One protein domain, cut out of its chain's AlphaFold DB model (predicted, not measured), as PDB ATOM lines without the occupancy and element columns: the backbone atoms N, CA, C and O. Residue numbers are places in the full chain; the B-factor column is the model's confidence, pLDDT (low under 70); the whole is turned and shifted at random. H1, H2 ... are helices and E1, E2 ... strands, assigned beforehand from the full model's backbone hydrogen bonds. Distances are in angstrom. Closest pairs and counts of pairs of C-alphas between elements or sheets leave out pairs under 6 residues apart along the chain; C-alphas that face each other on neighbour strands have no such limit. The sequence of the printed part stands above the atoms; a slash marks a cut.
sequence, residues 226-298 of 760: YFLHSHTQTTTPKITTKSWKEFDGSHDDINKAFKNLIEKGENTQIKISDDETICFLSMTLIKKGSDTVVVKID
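What this domain is: This is residues 226 to 298 of the 760 residues of an uncharacterized protein of Dictyostelium discoideum (UniProt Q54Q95). Picture one strongly twisted sheet of six strands with a single helix packed over the E3 end of it. The hairpin E1 and E2 runs toward one end of the length, with Thr 236 in its turn, and H1 reaches the other end at Lys 264. The 73 printed residues hold one named helix and six named strands, in the order E1, E2, H1, E3, E4, E5, E6; across the antiparallel sheet the strands run E2, E1, E6, E5, E4, E3. The class is mixed, helices and strands. The whole is loose, with a radius of gyration of the C-alphas of 14.1 A, and elongated, spanning 49 by 25 by 20 A.

Where its parts are: Find C-alpha 226 at (218.749, 228.017, 168.788); from there E1, residues 226 to 232, runs 18.5 A. E2, residues 240 to 246, comes back over 18.7 A. Look next for H1, residues 251 to 264, 19.9 A long, which ends at C-alpha 264 at (217.166, 207.069, 158.485). Then come E3, residues 269 to 273, 12.4 A, E4, residues 276 to 279, 10.1 A, and E5, residues 284 to 287, 9.5 A. E6, residues 293 to 297, covers 13.5 A and ends at C-alpha 297 at (219.984, 221.967, 169.302).

How they stand to each other: Start at edge strand E2, which forms a hairpin with E1, their directions at 151 degrees; N 229 and O 243 are 2.8 A apart. E1 is antiparallel to E6, with N 226 and O 296 at 2.8 A. E6 is staggered: residues 295 to 296 pair with E1, and 293 to 294 with E5, where N 285 and O 293 are 2.8 A apart. E3, E4, E5 and E6 make a meander, each strand the antiparallel neighbour of the one before; look for N 286 and O 277 at 2.8 A between E5 and E4, and N 278 and O 270 at 2.8 A between E4 and edge strand E3. H1 is on the sheet, in two layers, a helix on one face of a sheet, at a height of 8.4 A. It lies over E4, only just, with 3 C-alphas, and runs along the strands, only just, at 29.6 degrees to E4 on the local plane. Its closest C-alphas to E3 are those of Ala 257 and Ile 270, 6.8 A. In H1 every O i to N i+4 pair is within hydrogen-bond range. E2 and E3 are apart.

The domain as a whole: The two C-alphas farthest apart, those of Thr 236 and Lys 264, are 49.4 A apart. The printed part has no cut and no long link. Mean pLDDT of the printed part is 85.4; look at residue 239 for the one value under 70.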
ATOM      1  N   TYR A 226     218.193 226.671 168.867       88.75
ATOM      2  CA  TYR A 226     218.749 228.017 168.788       88.75
ATOM      3  C   TYR A 226     219.324 228.328 167.402       88.75
ATOM      4  O   TYR A 226     219.894 227.454 166.745       88.75
ATOM      5  N   PHE A 227     219.269 229.598 166.999       91.71
ATOM      6  CA  PHE A 227     219.923 230.138 165.803       91.71
ATOM      7  C   PHE A 227     220.891 231.279 166.140       91.71
ATOM      8  O   PHE A 227     220.732 231.991 167.135       91.71
ATOM      9  N   LEU A 228     221.924 231.447 165.313       89.94
ATOM     10  CA  LEU A 228     222.997 232.422 165.528       89.94
ATOM     11  C   LEU A 228     222.611 233.826 165.023       89.94
ATOM     12  O   LEU A 228     222.947 234.224 163.909       89.94
ATOM     13  N   HIS A 229     221.916 234.594 165.856       89.27
ATOM     14  CA  HIS A 229     221.475 235.949 165.545       89.27
ATOM     15  C   HIS A 229     222.632 236.961 165.604       89.27
ATOM     16  O   HIS A 229     223.301 237.111 166.627       89.27
ATOM     17  N   SER A 230     222.858 237.698 164.515       84.20
ATOM     18  CA  SER A 230     223.780 238.841 164.483       84.20
ATOM     19  C   SER A 230     223.054 240.134 164.850       84.20
ATOM     20  O   SER A 230     222.194 240.594 164.099       84.20
ATOM     21  N   HIS A 231     223.427 240.745 165.973       83.39
ATOM     22  CA  HIS A 231     222.955 242.062 166.379       83.39
ATOM     23  C   HIS A 231     224.037 243.109 166.097       83.39
ATOM     24  O   HIS A 231     225.117 243.089 166.687       83.39
ATOM     25  N   THR A 232     223.751 244.037 165.185       83.72
ATOM     26  CA  THR A 232     224.658 245.139 164.848       83.72
ATOM     27  C   THR A 232     224.281 246.361 165.670       83.72
ATOM     28  O   THR A 232     223.265 247.000 165.393       83.72
ATOM     29  N   GLN A 233     225.093 246.703 166.670       76.84
ATOM     30  CA  GLN A 233     224.897 247.940 167.421       76.84
ATOM     31  C   GLN A 233     225.187 249.153 166.528       76.84
ATOM     32  O   GLN A 233     226.121 249.153 165.724       76.84
ATOM     33  N   THR A 234     224.387 250.206 166.689       82.52
ATOM     34  CA  THR A 234     224.486 251.476 165.945       82.52
ATOM     35  C   THR A 234     225.591 252.406 166.459       82.52
ATOM     36  O   THR A 234     225.679 253.562 166.050       82.52
ATOM     37  N   THR A 235     226.455 251.903 167.342       77.97
ATOM     38  CA  THR A 235     227.664 252.572 167.823       77.97
ATOM     39  C   THR A 235     228.690 252.770 166.699       77.97
ATOM     40  O   THR A 235     228.620 252.148 165.638       77.97
ATOM     41  N   THR A 236     229.647 253.675 166.917       76.48
ATOM     42  CA  THR A 236     230.781 253.904 166.007       76.48
ATOM     43  C   THR A 236     232.080 253.583 166.755       76.48
ATOM     44  O   THR A 236     232.329 254.227 167.773       76.48
ATOM     45  N   PRO A 237     232.906 252.620 166.297       75.13
ATOM     46  CA  PRO A 237     232.690 251.727 165.150       75.13
ATOM     47  C   PRO A 237     231.507 250.765 165.366       75.13
ATOM     48  O   PRO A 237     231.183 250.426 166.500       75.13
ATOM     49  N   LYS A 238     230.881 250.304 164.273       78.97
ATOM     50  CA  LYS A 238     229.743 249.368 164.326       78.97
ATOM     51  C   LYS A 238     230.184 248.017 164.886       78.97
ATOM     52  O   LYS A 238     230.895 247.274 164.210       78.97
ATOM     53  N   ILE A 239     229.736 247.684 166.094       69.74
ATOM     54  CA  ILE A 239     230.016 246.387 166.718       69.74
ATOM     55  C   ILE A 239     228.903 245.401 166.350       69.74
ATOM     56  O   ILE A 239     227.763 245.539 166.797       69.74
ATOM     57  N   THR A 240     229.240 244.377 165.565       81.29
ATOM     58  CA  THR A 240     228.348 243.241 165.299       81.29
ATOM     59  C   THR A 240     228.599 242.143 166.325       81.29
ATOM     60  O   THR A 240     229.554 241.374 166.201       81.29
ATOM     61  N   THR A 241     227.740 242.041 167.337       78.32
ATOM     62  CA  THR A 241     227.746 240.904 168.263       78.32
ATOM     63  C   THR A 241     226.938 239.747 167.675       78.32
ATOM     64  O   THR A 241     225.960 239.947 166.952       78.32
ATOM     65  N   LYS A 242     227.350 238.507 167.953       88.65
ATOM     66  CA  LYS A 242     226.573 237.307 167.613       88.65
ATOM     67  C   LYS A 242     226.097 236.651 168.902       88.65
ATOM     68  O   LYS A 242     226.918 236.340 169.761       88.65
ATOM     69  N   SER A 243     224.795 236.438 169.026       85.43
ATOM     70  CA  SER A 243     224.167 235.744 170.149       85.43
ATOM     71  C   SER A 243     223.325 234.575 169.646       85.43
ATOM     72  O   SER A 243     222.870 234.557 168.505       85.43
ATOM     73  N   TRP A 244     223.128 233.570 170.494       89.54
ATOM     74  CA  TRP A 244     222.165 232.511 170.212       89.54
ATOM     75  C   TRP A 244     220.779 232.991 170.649       89.54
ATOM     76  O   TRP A 244     220.600 233.338 171.815       89.54
ATOM     77  N   LYS A 245     219.820 233.023 169.721       87.84
ATOM     78  CA  LYS A 245     218.393 233.199 170.020       87.84
ATOM     79  C   LYS A 245     217.692 231.854 169.959       87.84
ATOM     80  O   LYS A 245     218.059 231.021 169.135       87.84
ATOM     81  N   GLU A 246     216.734 231.649 170.850       86.33
ATOM     82  CA  GLU A 246     215.835 230.494 170.836       86.33
ATOM     83  C   GLU A 246     214.903 230.583 169.620       86.33
ATOM     84  O   GLU A 246     214.659 231.677 169.113       86.33
ATOM     85  N   PHE A 247     214.414 229.451 169.116       87.15
ATOM     86  CA  PHE A 247     213.391 229.447 168.069       87.15
ATOM     87  C   PHE A 247     211.996 229.653 168.660       87.15
ATOM     88  O   PHE A 247     211.531 228.814 169.424       87.15
ATOM     89  N   ASP A 248     211.305 230.703 168.213       81.94
ATOM     90  CA  ASP A 248     209.944 231.079 168.627       81.94
ATOM     91  C   ASP A 248     208.842 230.138 168.055       81.94
ATOM     92  O   ASP A 248     207.806 230.599 167.573       81.94
ATOM     93  N   GLY A 249     209.062 228.816 168.023       76.20
ATOM     94  CA  GLY A 249     208.218 227.866 167.281       76.20
ATOM     95  C   GLY A 249     208.166 226.439 167.841       76.20
ATOM     96  O   GLY A 249     208.710 226.136 168.899       76.20
ATOM     97  N   SER A 250     207.489 225.538 167.114       82.84
ATOM     98  CA  SER A 250     207.272 224.140 167.529       82.84
ATOM     99  C   SER A 250     208.581 223.342 167.612       82.84
ATOM    100  O   SER A 250     209.043 222.754 166.631       82.84
ATOM    101  N   HIS A 251     209.180 223.282 168.805       85.76
ATOM    102  CA  HIS A 251     210.352 222.439 169.048       85.76
ATOM    103  C   HIS A 251     210.063 220.954 168.783       85.76
ATOM    104  O   HIS A 251     210.977 220.237 168.385       85.76
ATOM    105  N   ASP A 252     208.823 220.482 168.956       82.93
ATOM    106  CA  ASP A 252     208.451 219.089 168.685       82.93
ATOM    107  C   ASP A 252     208.586 218.716 167.206       82.93
ATOM    108  O   ASP A 252     209.154 217.667 166.900       82.93
ATOM    109  N   ASP A 253     208.158 219.575 166.279       86.33
ATOM    110  CA  ASP A 253     208.290 219.288 164.846       86.33
ATOM    111  C   ASP A 253     209.752 219.364 164.385       86.33
ATOM    112  O   ASP A 253     210.205 218.501 163.627       86.33
ATOM    113  N   ILE A 254     210.531 220.315 164.917       89.95
ATOM    114  CA  ILE A 254     211.979 220.401 164.664       89.95
ATOM    115  C   ILE A 254     212.688 219.147 165.220       89.95
ATOM    116  O   ILE A 254     213.481 218.521 164.515       89.95
ATOM    117  N   ASN A 255     212.348 218.703 166.437       86.69
ATOM    118  CA  ASN A 255     212.871 217.473 167.046       86.69
ATOM    119  C   ASN A 255     212.471 216.209 166.269       86.69
ATOM    120  O   ASN A 255     213.284 215.299 166.102       86.69
ATOM    121  N   LYS A 256     211.233 216.133 165.776       86.49
ATOM    122  CA  LYS A 256     210.705 215.014 164.979       86.49
ATOM    123  C   LYS A 256     211.381 214.920 163.611       86.49
ATOM    124  O   LYS A 256     211.709 213.820 163.161       86.49
ATOM    125  N   ALA A 257     211.639 216.056 162.969       86.86
ATOM    126  CA  ALA A 257     212.379 216.120 161.715       86.86
ATOM    127  C   ALA A 257     213.874 215.786 161.915       86.86
ATOM    128  O   ALA A 257     214.434 215.002 161.149       86.86
ATOM    129  N   PHE A 258     214.497 216.263 162.997       86.53
ATOM    130  CA  PHE A 258     215.872 215.890 163.353       86.53
ATOM    131  C   PHE A 258     216.017 214.390 163.669       86.53
ATOM    132  O   PHE A 258     216.960 213.756 163.197       86.53
ATOM    133  N   LYS A 259     215.059 213.782 164.388       82.43
ATOM    134  CA  LYS A 259     215.040 212.326 164.620       82.43
ATOM    135  C   LYS A 259     214.987 211.526 163.318       82.43
ATOM    136  O   LYS A 259     215.740 210.570 163.194       82.43
ATOM    137  N   ASN A 260     214.201 211.949 162.321       82.60
ATOM    138  CA  ASN A 260     214.180 211.284 161.010       82.60
ATOM    139  C   ASN A 260     215.561 211.294 160.323       82.60
ATOM    140  O   ASN A 260     215.971 210.258 159.800       82.60
ATOM    141  N   LEU A 261     216.313 212.405 160.380       84.21
ATOM    142  CA  LEU A 261     217.697 212.444 159.880       84.21
ATOM    143  C   LEU A 261     218.595 211.431 160.613       84.21
ATOM    144  O   LEU A 261     219.355 210.715 159.965       84.21
ATOM    145  N   ILE A 262     218.517 211.359 161.945       80.28
ATOM    146  CA  ILE A 262     219.360 210.458 162.752       80.28
ATOM    147  C   ILE A 262     218.989 208.979 162.553       80.28
ATOM    148  O   ILE A 262     219.876 208.130 162.486       80.28
ATOM    149  N   GLU A 263     217.697 208.662 162.449       79.90
ATOM    150  CA  GLU A 263     217.186 207.288 162.354       79.90
ATOM    151  C   GLU A 263     217.301 206.700 160.938       79.90
ATOM    152  O   GLU A 263     217.503 205.492 160.802       79.90
ATOM    153  N   LYS A 264     217.195 207.528 159.889       83.78
ATOM    154  CA  LYS A 264     217.166 207.069 158.485       83.78
ATOM    155  C   LYS A 264     218.366 207.504 157.642       83.78
ATOM    156  O   LYS A 264     218.587 206.943 156.575       83.78
ATOM    157  N   GLY A 265     219.117 208.520 158.071       79.28
ATOM    158  CA  GLY A 265     220.161 209.159 157.257       79.28
ATOM    159  C   GLY A 265     219.628 210.039 156.114       79.28
ATOM    160  O   GLY A 265     220.414 210.549 155.317       79.28
ATOM    161  N   GLU A 266     218.309 210.230 156.019       79.34
ATOM    162  CA  GLU A 266     217.654 211.021 154.973       79.34
ATOM    163  C   GLU A 266     217.811 212.528 155.238       79.34
ATOM    164  O   GLU A 266     217.545 213.007 156.345       79.34
ATOM    165  N   ASN A 267     218.204 213.298 154.214       81.44
ATOM    166  CA  ASN A 267     218.365 214.755 154.308       81.44
ATOM    167  C   ASN A 267     217.014 215.446 154.549       81.44
ATOM    168  O   ASN A 267     216.311 215.829 153.615       81.44
ATOM    169  N   THR A 268     216.663 215.598 155.821       83.85
ATOM    170  CA  THR A 268     215.399 216.195 156.234       83.85
ATOM    171  C   THR A 268     215.508 217.723 156.221       83.85
ATOM    172  O   THR A 268     216.514 218.302 156.649       83.85
ATOM    173  N   GLN A 269     214.448 218.386 155.760       90.97
ATOM    174  CA  GLN A 269     214.253 219.831 155.875       90.97
ATOM    175  C   GLN A 269     212.897 220.109 156.530       90.97
ATOM    176  O   GLN A 269     211.962 219.323 156.368       90.97
ATOM    177  N   ILE A 270     212.779 221.221 157.255       90.49
ATOM    178  CA  ILE A 270     211.515 221.674 157.856       90.49
ATOM    179  C   ILE A 270     211.333 223.178 157.647       90.49
ATOM    180  O   ILE A 270     212.240 223.960 157.930       90.49
ATOM    181  N   LYS A 271     210.154 223.589 157.167       91.18
ATOM    182  CA  LYS A 271     209.737 224.996 157.179       91.18
ATOM    183  C   LYS A 271     209.311 225.396 158.590       91.18
ATOM    184  O   LYS A 271     208.517 224.684 159.195       91.18
ATOM    185  N   ILE A 272     209.796 226.535 159.076       88.27
ATOM    186  CA  ILE A 272     209.299 227.163 160.316       88.27
ATOM    187  C   ILE A 272     208.243 228.223 159.980       88.27
ATOM    188  O   ILE A 272     207.237 228.350 160.669       88.27
ATOM    189  N   SER A 273     208.465 228.960 158.892       88.47
ATOM    190  CA  SER A 273     207.544 229.949 158.331       88.47
ATOM    191  C   SER A 273     207.631 229.929 156.800       88.47
ATOM    192  O   SER A 273     208.431 229.181 156.228       88.47
ATOM    193  N   ASP A 274     206.815 230.731 156.111       86.87
ATOM    194  CA  ASP A 274     206.764 230.746 154.640       86.87
ATOM    195  C   ASP A 274     208.112 231.063 153.972       86.87
ATOM    196  O   ASP A 274     208.409 230.522 152.900       86.87
ATOM    197  N   ASP A 275     208.940 231.873 154.639       90.73
ATOM    198  CA  ASP A 275     210.245 232.334 154.161       90.73
ATOM    199  C   ASP A 275     211.446 231.689 154.891       90.73
ATOM    200  O   ASP A 275     212.587 232.005 154.545       90.73
ATOM    201  N   GLU A 276     211.243 230.789 155.868       91.49
ATOM    202  CA  GLU A 276     212.321 230.205 156.694       91.49
ATOM    203  C   GLU A 276     212.289 228.670 156.760       91.49
ATOM    204  O   GLU A 276     211.274 228.058 157.096       91.49
ATOM    205  N   THR A 277     213.426 228.026 156.474       92.57
ATOM    206  CA  THR A 277     213.574 226.558 156.420       92.57
ATOM    207  C   THR A 277     214.869 226.095 157.091       92.57
ATOM    208  O   THR A 277     215.946 226.559 156.728       92.57
ATOM    209  N   ILE A 278     214.802 225.144 158.028       90.55
ATOM    210  CA  ILE A 278     215.990 224.442 158.543       90.55
ATOM    211  C   ILE A 278     216.348 223.296 157.595       90.55
ATOM    212  O   ILE A 278     215.499 222.462 157.276       90.55
ATOM    213  N   CYS A 279     217.622 223.205 157.212       90.63
ATOM    214  CA  CYS A 279     218.224 221.999 156.650       90.63
ATOM    215  C   CYS A 279     219.120 221.346 157.709       90.63
ATOM    216  O   CYS A 279     220.131 221.919 158.124       90.63
ATOM    217  N   PHE A 280     218.744 220.148 158.166       87.58
ATOM    218  CA  PHE A 280     219.450 219.482 159.265       87.58
ATOM    219  C   PHE A 280     220.797 218.884 158.837       87.58
ATOM    220  O   PHE A 280     221.715 218.839 159.648       87.58
ATOM    221  N   LEU A 281     220.957 218.487 157.567       83.64
ATOM    222  CA  LEU A 281     222.227 217.952 157.055       83.64
ATOM    223  C   LEU A 281     223.366 218.990 157.099       83.64
ATOM    224  O   LEU A 281     224.517 218.622 157.316       83.64
ATOM    225  N   SER A 282     223.051 220.276 156.915       88.42
ATOM    226  CA  SER A 282     224.004 221.391 157.023       88.42
ATOM    227  C   SER A 282     223.964 222.113 158.375       88.42
ATOM    228  O   SER A 282     224.819 222.959 158.626       88.42
ATOM    229  N   MET A 283     222.984 221.808 159.235       90.37
ATOM    230  CA  MET A 283     222.671 222.560 160.460       90.37
ATOM    231  C   MET A 283     222.531 224.075 160.209       90.37
ATOM    232  O   MET A 283     223.077 224.907 160.939       90.37
ATOM    233  N   THR A 284     221.761 224.447 159.179       92.03
ATOM    234  CA  THR A 284     221.486 225.856 158.833       92.03
ATOM    235  C   THR A 284     220.000 226.172 158.718       92.03
ATOM    236  O   THR A 284     219.244 225.412 158.114       92.03
ATOM    237  N   LEU A 285     219.618 227.355 159.196       90.35
ATOM    238  CA  LEU A 285     218.395 228.066 158.844       90.35
ATOM    239  C   LEU A 285     218.643 228.864 157.557       90.35
ATOM    240  O   LEU A 285     219.509 229.740 157.508       90.35
ATOM    241  N   ILE A 286     217.877 228.561 156.521       91.70
ATOM    242  CA  ILE A 286     217.830 229.301 155.264       91.70
ATOM    243  C   ILE A 286     216.631 230.240 155.351       91.70
ATOM    244  O   ILE A 286     215.498 229.771 155.474       91.70
ATOM    245  N   LYS A 287     216.875 231.551 155.281       89.60
ATOM    246  CA  LYS A 287     215.827 232.567 155.167       89.60
ATOM    247  C   LYS A 287     215.878 233.204 153.783       89.60
ATOM    248  O   LYS A 287     216.942 233.565 153.282       89.60
ATOM    249  N   LYS A 288     214.724 233.299 153.135       86.96
ATOM    250  CA  LYS A 288     214.584 233.758 151.750       86.96
ATOM    251  C   LYS A 288     215.076 235.202 151.602       86.96
ATOM    252  O   LYS A 288     214.488 236.128 152.151       86.96
ATOM    253  N   GLY A 289     216.156 235.382 150.843       87.34
ATOM    254  CA  GLY A 289     216.771 236.691 150.608       87.34
ATOM    255  C   GLY A 289     217.788 237.144 151.664       87.34
ATOM    256  O   GLY A 289     218.202 238.299 151.611       87.34
ATOM    257  N   SER A 290     218.220 236.279 152.590       84.03
ATOM    258  CA  SER A 290     219.348 236.564 153.492       84.03
ATOM    259  C   SER A 290     220.372 235.429 153.531       84.03
ATOM    260  O   SER A 290     220.124 234.328 153.040       84.03
ATOM    261  N   ASP A 291     221.515 235.688 154.168       84.65
ATOM    262  CA  ASP A 291     222.532 234.673 154.445       84.65
ATOM    263  C   ASP A 291     221.978 233.501 155.273       84.65
ATOM    264  O   ASP A 291     221.050 233.653 156.077       84.65
ATOM    265  N   THR A 292     222.589 232.326 155.111       88.73
ATOM    266  CA  THR A 292     222.278 231.130 155.903       88.73
ATOM    267  C   THR A 292     222.797 231.272 157.332       88.73
ATOM    268  O   THR A 292     223.997 231.456 157.551       88.73
ATOM    269  N   VAL A 293     221.914 231.122 158.314       89.33
ATOM    270  CA  VAL A 293     222.244 231.225 159.741       89.33
ATOM    271  C   VAL A 293     222.502 229.832 160.317       89.33
ATOM    272  O   VAL A 293     221.753 228.899 160.049       89.33
ATOM    273  N   VAL A 294     223.547 229.665 161.132       89.70
ATOM    274  CA  VAL A 294     223.822 228.382 161.807       89.70
ATOM    275  C   VAL A 294     222.754 228.111 162.869       89.70
ATOM    276  O   VAL A 294     222.443 229.001 163.666       89.70
ATOM    277  N   VAL A 295     222.238 226.880 162.913       91.37
ATOM    278  CA  VAL A 295     221.372 226.394 163.998       91.37
ATOM    279  C   VAL A 295     222.088 225.378 164.876       91.37
ATOM    280  O   VAL A 295     222.984 224.661 164.432       91.37
ATOM    281  N   LYS A 296     221.658 225.288 166.132       87.25
ATOM    282  CA  LYS A 296     222.004 224.203 167.050       87.25
ATOM    283  C   LYS A 296     220.756 223.746 167.800       87.25
ATOM    284  O   LYS A 296     219.889 224.551 168.126       87.25
ATOM    285  N   ILE A 297     220.717 222.469 168.137       85.46
ATOM    286  CA  ILE A 297     219.984 221.967 169.302       85.46
ATOM    287  C   ILE A 297     220.904 222.121 170.520       85.46
ATOM    288  O   ILE A 297     222.123 221.968 170.379       85.46
ATOM    289  N   ASP A 298     220.374 222.440 171.704       71.01
ATOM    290  CA  ASP A 298     221.202 222.482 172.917       71.01
ATOM    291  C   ASP A 298     221.493 221.075 173.467       71.01
ATOM    292  O   ASP A 298     220.902 220.599 174.435       71.01
TER     293      ASP A 298